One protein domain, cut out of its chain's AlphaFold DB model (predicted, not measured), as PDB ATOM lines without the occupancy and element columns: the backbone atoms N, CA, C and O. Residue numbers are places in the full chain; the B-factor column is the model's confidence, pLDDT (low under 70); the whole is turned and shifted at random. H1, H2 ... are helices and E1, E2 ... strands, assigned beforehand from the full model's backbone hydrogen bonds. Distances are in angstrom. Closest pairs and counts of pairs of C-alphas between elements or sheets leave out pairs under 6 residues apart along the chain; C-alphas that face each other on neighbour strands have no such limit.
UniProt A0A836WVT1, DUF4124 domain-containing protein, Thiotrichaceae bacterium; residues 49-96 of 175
ATOM      1  N   ARG A  49      30.151  -7.967 -50.521       82.38
ATOM      2  CA  ARG A  49      29.302  -7.331 -51.528       82.38
ATOM      3  C   ARG A  49      29.005  -8.334 -52.635       82.38
ATOM      4  O   ARG A  49      29.930  -8.841 -53.271       82.38
ATOM      5  N   CYS A  50      27.727  -8.565 -52.893       84.19
ATOM      6  CA  CYS A  50      27.241  -9.332 -54.029       84.19
ATOM      7  C   CYS A  50      26.495  -8.403 -54.999       84.19
ATOM      8  O   CYS A  50      25.952  -7.381 -54.582       84.19
ATOM      9  N   ILE A  51      26.544  -8.704 -56.296       85.56
ATOM     10  CA  ILE A  51      25.821  -7.964 -57.336       85.56
ATOM     11  C   ILE A  51      24.890  -8.964 -58.009       85.56
ATOM     12  O   ILE A  51      25.382  -9.987 -58.485       85.56
ATOM     13  N   ASP A  52      23.589  -8.682 -57.992       84.94
ATOM     14  CA  ASP A  52      22.579  -9.551 -58.595       84.94
ATOM     15  C   ASP A  52      22.594  -9.458 -60.134       84.94
ATOM     16  O   ASP A  52      23.237  -8.587 -60.733       84.94
ATOM     17  N   ASP A  53      21.834 -10.334 -60.793       85.12
ATOM     18  CA  ASP A  53      21.696 -10.336 -62.254       85.12
ATOM     19  C   ASP A  53      21.020  -9.049 -62.797       85.12
ATOM     20  O   ASP A  53      21.052  -8.780 -64.000       85.12
ATOM     21  N   LYS A  54      20.433  -8.218 -61.922       85.19
ATOM     22  CA  LYS A  54      19.831  -6.912 -62.242       85.19
ATOM     23  C   LYS A  54      20.791  -5.736 -62.001       85.19
ATOM     24  O   LYS A  54      20.419  -4.593 -62.265       85.19
ATOM     25  N   GLY A  55      22.014  -5.992 -61.533       84.31
ATOM     26  CA  GLY A  55      23.033  -4.984 -61.238       84.31
ATOM     27  C   GLY A  55      22.888  -4.277 -59.882       84.31
ATOM     28  O   GLY A  55      23.593  -3.295 -59.638       84.31
ATOM     29  N   GLN A  56      22.005  -4.739 -58.999       81.50
ATOM     30  CA  GLN A  56      21.821  -4.218 -57.646       81.50
ATOM     31  C   GLN A  56      22.871  -4.795 -56.696       81.50
ATOM     32  O   GLN A  56      23.239  -5.965 -56.772       81.50
ATOM     33  N   ALA A  57      23.392  -3.950 -55.805       81.25
ATOM     34  CA  ALA A  57      24.391  -4.357 -54.828       81.25
ATOM     35  C   ALA A  57      23.719  -4.766 -53.512       81.25
ATOM     36  O   ALA A  57      23.051  -3.948 -52.883       81.25
ATOM     37  N   HIS A  58      23.978  -5.995 -53.074       78.69
ATOM     38  CA  HIS A  58      23.531  -6.538 -51.795       78.69
ATOM     39  C   HIS A  58      24.727  -6.714 -50.857       78.69
ATOM     40  O   HIS A  58      25.823  -7.099 -51.286       78.69
ATOM     41  N   PHE A  59      24.516  -6.437 -49.573       80.88
ATOM     42  CA  PHE A  59      25.497  -6.686 -48.520       80.88
ATOM     43  C   PHE A  59      25.047  -7.881 -47.698       80.88
ATOM     44  O   PHE A  59      23.933  -7.905 -47.181       80.88
ATOM     45  N   THR A  60      25.922  -8.871 -47.582       77.06
ATOM     46  CA  THR A  60      25.638 -10.117 -46.876       77.06
ATOM     47  C   THR A  60      26.841 -10.541 -46.050       77.06
ATOM     48  O   THR A  60      27.985 -10.258 -46.395       77.06
ATOM     49  N   ASN A  61      26.584 -11.215 -44.940       76.94
ATOM     50  CA  ASN A  61      27.589 -11.851 -44.092       76.94
ATOM     51  C   ASN A  61      28.031 -13.229 -44.626       76.94
ATOM     52  O   ASN A  61      28.805 -13.931 -43.976       76.94
ATOM     53  N   LEU A  62      27.522 -13.640 -45.792       79.31
ATOM     54  CA  LEU A  62      27.848 -14.915 -46.416       79.31
ATOM     55  C   LEU A  62      28.997 -14.778 -47.424       79.31
ATOM     56  O   LEU A  62      29.027 -13.828 -48.211       79.31
ATOM     57  N   PRO A  63      29.913 -15.761 -47.482       77.31
ATOM     58  CA  PRO A  63      30.946 -15.792 -48.505       77.31
ATOM     59  C   PRO A  63      30.338 -16.045 -49.891       77.31
ATOM     60  O   PRO A  63      29.327 -16.733 -50.039       77.31
ATOM     61  N   LYS A  64      31.017 -15.569 -50.943       78.25
ATOM     62  CA  LYS A  64      30.564 -15.693 -52.344       78.25
ATOM     63  C   LYS A  64      30.276 -17.137 -52.785       78.25
ATOM     64  O   LYS A  64      29.441 -17.351 -53.656       78.25
ATOM     65  N   SER A  65      30.951 -18.131 -52.200       82.06
ATOM     66  CA  SER A  65      30.708 -19.553 -52.490       82.06
ATOM     67  C   SER A  65      29.315 -20.025 -52.071       82.06
ATOM     68  O   SER A  65      28.778 -20.939 -52.690       82.06
ATOM     69  N   SER A  66      28.733 -19.395 -51.051       81.75
ATOM     70  CA  SER A  66      27.439 -19.752 -50.464       81.75
ATOM     71  C   SER A  66      26.258 -18.993 -51.081       81.75
ATOM     72  O   SER A  66      25.121 -19.196 -50.659       81.75
ATOM     73  N   LEU A  67      26.518 -18.141 -52.078       81.06
ATOM     74  CA  LEU A  67      25.529 -17.312 -52.765       81.06
ATOM     75  C   LEU A  67      25.344 -17.764 -54.218       81.06
ATOM     76  O   LEU A  67      26.285 -18.248 -54.860       81.06
ATOM     77  N   ASP A  68      24.136 -17.617 -54.752       82.44
ATOM     78  CA  ASP A  68      23.833 -17.791 -56.172       82.44
ATOM     79  C   ASP A  68      24.067 -16.513 -56.996       82.44
ATOM     80  O   ASP A  68      24.655 -15.548 -56.507       82.44
ATOM     81  N   SER A  69      23.701 -16.535 -58.285       82.88
ATOM     82  CA  SER A  69      23.859 -15.370 -59.170       82.88
ATOM     83  C   SER A  69      22.963 -14.192 -58.773       82.88
ATOM     84  O   SER A  69      23.286 -13.052 -59.080       82.88
ATOM     85  N   ASN A  70      21.890 -14.450 -58.023       81.62
ATOM     86  CA  ASN A  70      20.961 -13.448 -57.512       81.62
ATOM     87  C   ASN A  70      21.251 -13.061 -56.058       81.62
ATOM     88  O   ASN A  70      20.387 -12.493 -55.395       81.62
ATOM     89  N   CYS A  71      22.446 -13.371 -55.549       78.81
ATOM     90  CA  CYS A  71      22.831 -13.090 -54.167       78.81
ATOM     91  C   CYS A  71      21.944 -13.774 -53.116       78.81
ATOM     92  O   CYS A  71      21.961 -13.378 -51.951       78.81
ATOM     93  N   ALA A  72      21.211 -14.822 -53.498       80.25
ATOM     94  CA  ALA A  72      20.426 -15.622 -52.580       80.25
ATOM     95  C   ALA A  72      21.278 -16.762 -51.989       80.25
ATOM     96  O   ALA A  72      22.190 -17.278 -52.650       80.25
ATOM     97  N   PRO A  73      21.005 -17.185 -50.744       80.62
ATOM     98  CA  PRO A  73      21.715 -18.298 -50.131       80.62
ATOM     99  C   PRO A  73      21.455 -19.608 -50.891       80.62
ATOM    100  O   PRO A  73      20.307 -20.016 -51.050       80.62
ATOM    101  N   LYS A  74      22.517 -20.296 -51.329       80.56
ATOM    102  CA  LYS A  74      22.413 -21.594 -52.033       80.56
ATOM    103  C   LYS A  74      22.077 -22.756 -51.107       80.56
ATOM    104  O   LYS A  74      21.333 -23.659 -51.480       80.56
ATOM    105  N   ASP A  75      22.662 -22.734 -49.915       74.00
ATOM    106  CA  ASP A  75      22.626 -23.855 -48.985       74.00
ATOM    107  C   ASP A  75      21.724 -23.558 -47.790       74.00
ATOM    108  O   ASP A  75      21.624 -22.424 -47.324       74.00
ATOM    109  N   ARG A  76      21.130 -24.608 -47.215       67.69
ATOM    110  CA  ARG A  76      20.247 -24.495 -46.041       67.69
ATOM    111  C   ARG A  76      20.919 -23.797 -44.851       67.69
ATOM    112  O   ARG A  76      20.272 -23.044 -44.132       67.69
ATOM    113  N   TYR A  77      22.223 -24.008 -44.672       62.16
ATOM    114  CA  TYR A  77      23.021 -23.328 -43.648       62.16
ATOM    115  C   TYR A  77      23.237 -21.848 -43.963       62.16
ATOM    116  O   TYR A  77      23.165 -21.007 -43.071       62.16
ATOM    117  N   ALA A  78      23.445 -21.519 -45.236       60.97
ATOM    118  CA  ALA A  78      23.542 -20.141 -45.684       60.97
ATOM    119  C   ALA A  78      22.196 -19.421 -45.515       60.97
ATOM    120  O   ALA A  78      22.178 -18.263 -45.135       60.97
ATOM    121  N   MET A  79      21.068 -20.110 -45.694       62.03
ATOM    122  CA  MET A  79      19.734 -19.550 -45.447       62.03
ATOM    123  C   MET A  79      19.486 -19.223 -43.964       62.03
ATOM    124  O   MET A  79      18.814 -18.244 -43.665       62.03
ATOM    125  N   MET A  80      20.040 -20.009 -43.034       61.03
ATOM    126  CA  MET A  80      19.942 -19.721 -41.592       61.03
ATOM    127  C   MET A  80      20.845 -18.567 -41.140       61.03
ATOM    128  O   MET A  80      20.552 -17.920 -40.140       61.03
ATOM    129  N   LEU A  81      21.959 -18.343 -41.840       62.84
ATOM    130  CA  LEU A  81      22.955 -17.327 -41.487       62.84
ATOM    131  C   LEU A  81      22.783 -16.023 -42.271       62.84
ATOM    132  O   LEU A  81      23.196 -14.969 -41.795       62.84
ATOM    133  N   GLY A  82      22.212 -16.105 -43.469       58.09
ATOM    134  CA  GLY A  82      22.052 -14.997 -44.391       58.09
ATOM    135  C   GLY A  82      20.978 -14.045 -43.907       58.09
ATOM    136  O   GLY A  82      19.791 -14.343 -43.991       58.09
ATOM    137  N   GLN A  83      21.405 -12.880 -43.439       61.47
ATOM    138  CA  GLN A  83      20.537 -11.719 -43.318       61.47
ATOM    139  C   GLN A  83      20.776 -10.849 -44.553       61.47
ATOM    140  O   GLN A  83      21.904 -10.414 -44.802       61.47
ATOM    141  N   ASP A  84      19.737 -10.643 -45.362       60.03
ATOM    142  CA  ASP A  84      19.783  -9.660 -46.442       60.03
ATOM    143  C   ASP A  84      19.495  -8.277 -45.851       60.03
ATOM    144  O   ASP A  84      18.350  -7.877 -45.640       60.03
ATOM    145  N   TYR A  85      20.565  -7.541 -45.556       59.75
ATOM    146  CA  TYR A  85      20.483  -6.218 -44.941       59.75
ATOM    147  C   TYR A  85      19.920  -5.146 -45.882       59.75
ATOM    148  O   TYR A  85      19.584  -4.058 -45.422       59.75
ATOM    149  N   SER A  86      19.790  -5.430 -47.185       58.25
ATOM    150  CA  SER A  86      19.270  -4.459 -48.157       58.25
ATOM    151  C   SER A  86      17.762  -4.220 -48.026       58.25
ATOM    152  O   SER A  86      17.283  -3.149 -48.391       58.25
ATOM    153  N   ASN A  87      17.023  -5.172 -47.447       62.03
ATOM    154  CA  ASN A  87      15.572  -5.078 -47.272       62.03
ATOM    155  C   ASN A  87      15.139  -4.884 -45.808       62.03
ATOM    156  O   ASN A  87      13.946  -4.757 -45.532       62.03
ATOM    157  N   LEU A  88      16.104  -4.804 -44.883       61.00
ATOM    158  CA  LEU A  88      15.846  -4.621 -43.454       61.00
ATOM    159  C   LEU A  88      15.049  -3.333 -43.184       61.00
ATOM    160  O   LEU A  88      14.138  -3.334 -42.367       61.00
ATOM    161  N   GLU A  89      15.336  -2.244 -43.907       60.38
ATOM    162  CA  GLU A  89      14.613  -0.969 -43.762       60.38
ATOM    163  C   GLU A  89      13.120  -1.098 -44.115       60.38
ATOM    164  O   GLU A  89      12.272  -0.475 -43.479       60.38
ATOM    165  N   ASN A  90      12.776  -1.935 -45.098       60.75
ATOM    166  CA  ASN A  90      11.386  -2.162 -45.491       60.75
ATOM    167  C   ASN A  90      10.661  -3.117 -44.534       60.75
ATOM    168  O   ASN A  90       9.473  -2.920 -44.283       60.75
ATOM    169  N   GLU A  91      11.358  -4.110 -43.973       58.72
ATOM    170  CA  GLU A  91      10.814  -4.916 -42.872       58.72
ATOM    171  C   GLU A  91      10.557  -4.047 -41.638       58.72
ATOM    172  O   GLU A  91       9.476  -4.122 -41.063       58.72
ATOM    173  N   PHE A  92      11.472  -3.144 -41.273       55.28
ATOM    174  CA  PHE A  92      11.237  -2.205 -40.172       55.28
ATOM    175  C   PHE A  92      10.057  -1.260 -40.439       55.28
ATOM    176  O   PHE A  92       9.280  -1.005 -39.524       55.28
ATOM    177  N   LYS A  93       9.840  -0.823 -41.688       56.97
ATOM    178  CA  LYS A  93       8.644  -0.048 -42.078       56.97
ATOM    179  C   LYS A  93       7.331  -0.832 -41.974       56.97
ATOM    180  O   LYS A  93       6.278  -0.214 -41.874       56.97
ATOM    181  N   GLN A  94       7.354  -2.169 -41.986       55.09
ATOM    182  CA  GLN A  94       6.160  -2.969 -41.673       55.09
ATOM    183  C   GLN A  94       5.855  -3.017 -40.169       55.09
ATOM    184  O   GLN A  94       4.704  -3.245 -39.802       55.09
ATOM    185  N   TYR A  95       6.857  -2.792 -39.314       48.91
ATOM    186  CA  TYR A  95       6.702  -2.715 -37.857       48.91
ATOM    187  C   TYR A  95       6.525  -1.285 -37.329       48.91
ATOM    188  O   TYR A  95       6.195  -1.121 -36.154       48.91
ATOM    189  N   GLU A  96       6.676  -0.255 -38.169       46.12
ATOM    190  CA  GLU A  96       6.017   1.029 -37.927       46.12
ATOM    191  C   GLU A  96       4.510   0.778 -37.979       46.12
ATOM    192  O   GLU A  96       3.876   0.761 -39.035       46.12
TER     193      GLU A  96
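This is residues 49 to 96 of the 175 residues of the protein "DUF4124 domain-containing protein" of Thiotrichaceae bacterium (UniProt A0A836WVT1). A small, compact body bears one free arm: a short hairpin of two strands, E1 and E2, makes one end of the body, the short helix H1 makes the other, and the unnamed stretch of residues 61 to 75 loops between them. The second helix, H2, sticks out from this body with residue 96 after it, and this arm makes much of the length. The printed part has 48 residues, with two named strands and then two named helices in the order E1, E2, H1, H2; the sheet has the order E1 - E2 and is antiparallel. The class is mixed, helices and strands, though under half of the residues, 21 of the 48, are in named elements. The whole is only just compact, close to loose, with a radius of gyration of the C-alphas of 11.3 A, and its outline is flat, spanning 35 by 25 by 12 A.

Begin at the first printed residue, where E1, residues 49 to 51, and E2, residues 57 to 60, form a hairpin with a tight link of 5 residues. The two are antiparallel neighbours, with 138 degrees between their N-to-C directions. Look at C-alphas 51 and 57, which face each other at 4.6 A, and at C-alphas 49 and 59, which face each other at 4.9 A. Between these places, N 50 and O 58 are within hydrogen-bond range at 2.9 A, and N 58 and O 50 at 2.8 A. Read on along the long link of 15 residues, and you reach H1, residues 76 to 81, which is apart from E1. A short link of 6 residues then brings you to H2, residues 88 to 95. H2 is apart from E1, from E2 and from H1, with no C-alpha of any of these three within 8 A of it. In both helices each O i to N i+4 pair is within hydrogen-bond range.

Find C-alpha 49 at (29.302, -7.331, -51.528); from there E1 runs 6.8 A through residues 49 to 51, Arg 49 to Ile 51. E2 goes from Ala 57 to Thr 60, and its first and last C-alphas are 9.9 A apart. Look next for C-alpha 76 at (20.247, -24.495, -46.041), where H1 begins at Arg 76; it ends at Leu 81, 8.9 A from first to last C-alpha. H2, the longest helix with 8 residues, begins at Leu 88 and measures 10.9 A from first to last C-alpha. It ends at Tyr 95, whose C-alpha stands at (6.702, -2.715, -37.857).

The two C-alphas farthest apart are those of Ser 65 and Glu 96, at 35.3 A. From the first printed C-alpha, Arg 49, to the last, Glu 96, you cross 28.2 A. Residues 88 to 96, of which 88 to 95 belong to H2, stand free. Without them the body has 39 residues, spans 25 by 17 by 13 A and has a radius of gyration of 9.0 A. The long link is the one from E2 to H1, and the C-alphas of its residues 61 to 75 lie 6 to 13 A from the mean of the C-alphas. The printed residues run from 49 to 96 without a gap. In the B-factor column the mean pLDDT of the printed part is 71.4, and residues 76 to 96, 21 residues, are under 70. The mean is 84 for E1, 79 for E2, 63 for H1 and 57 for H2 in this predicted model.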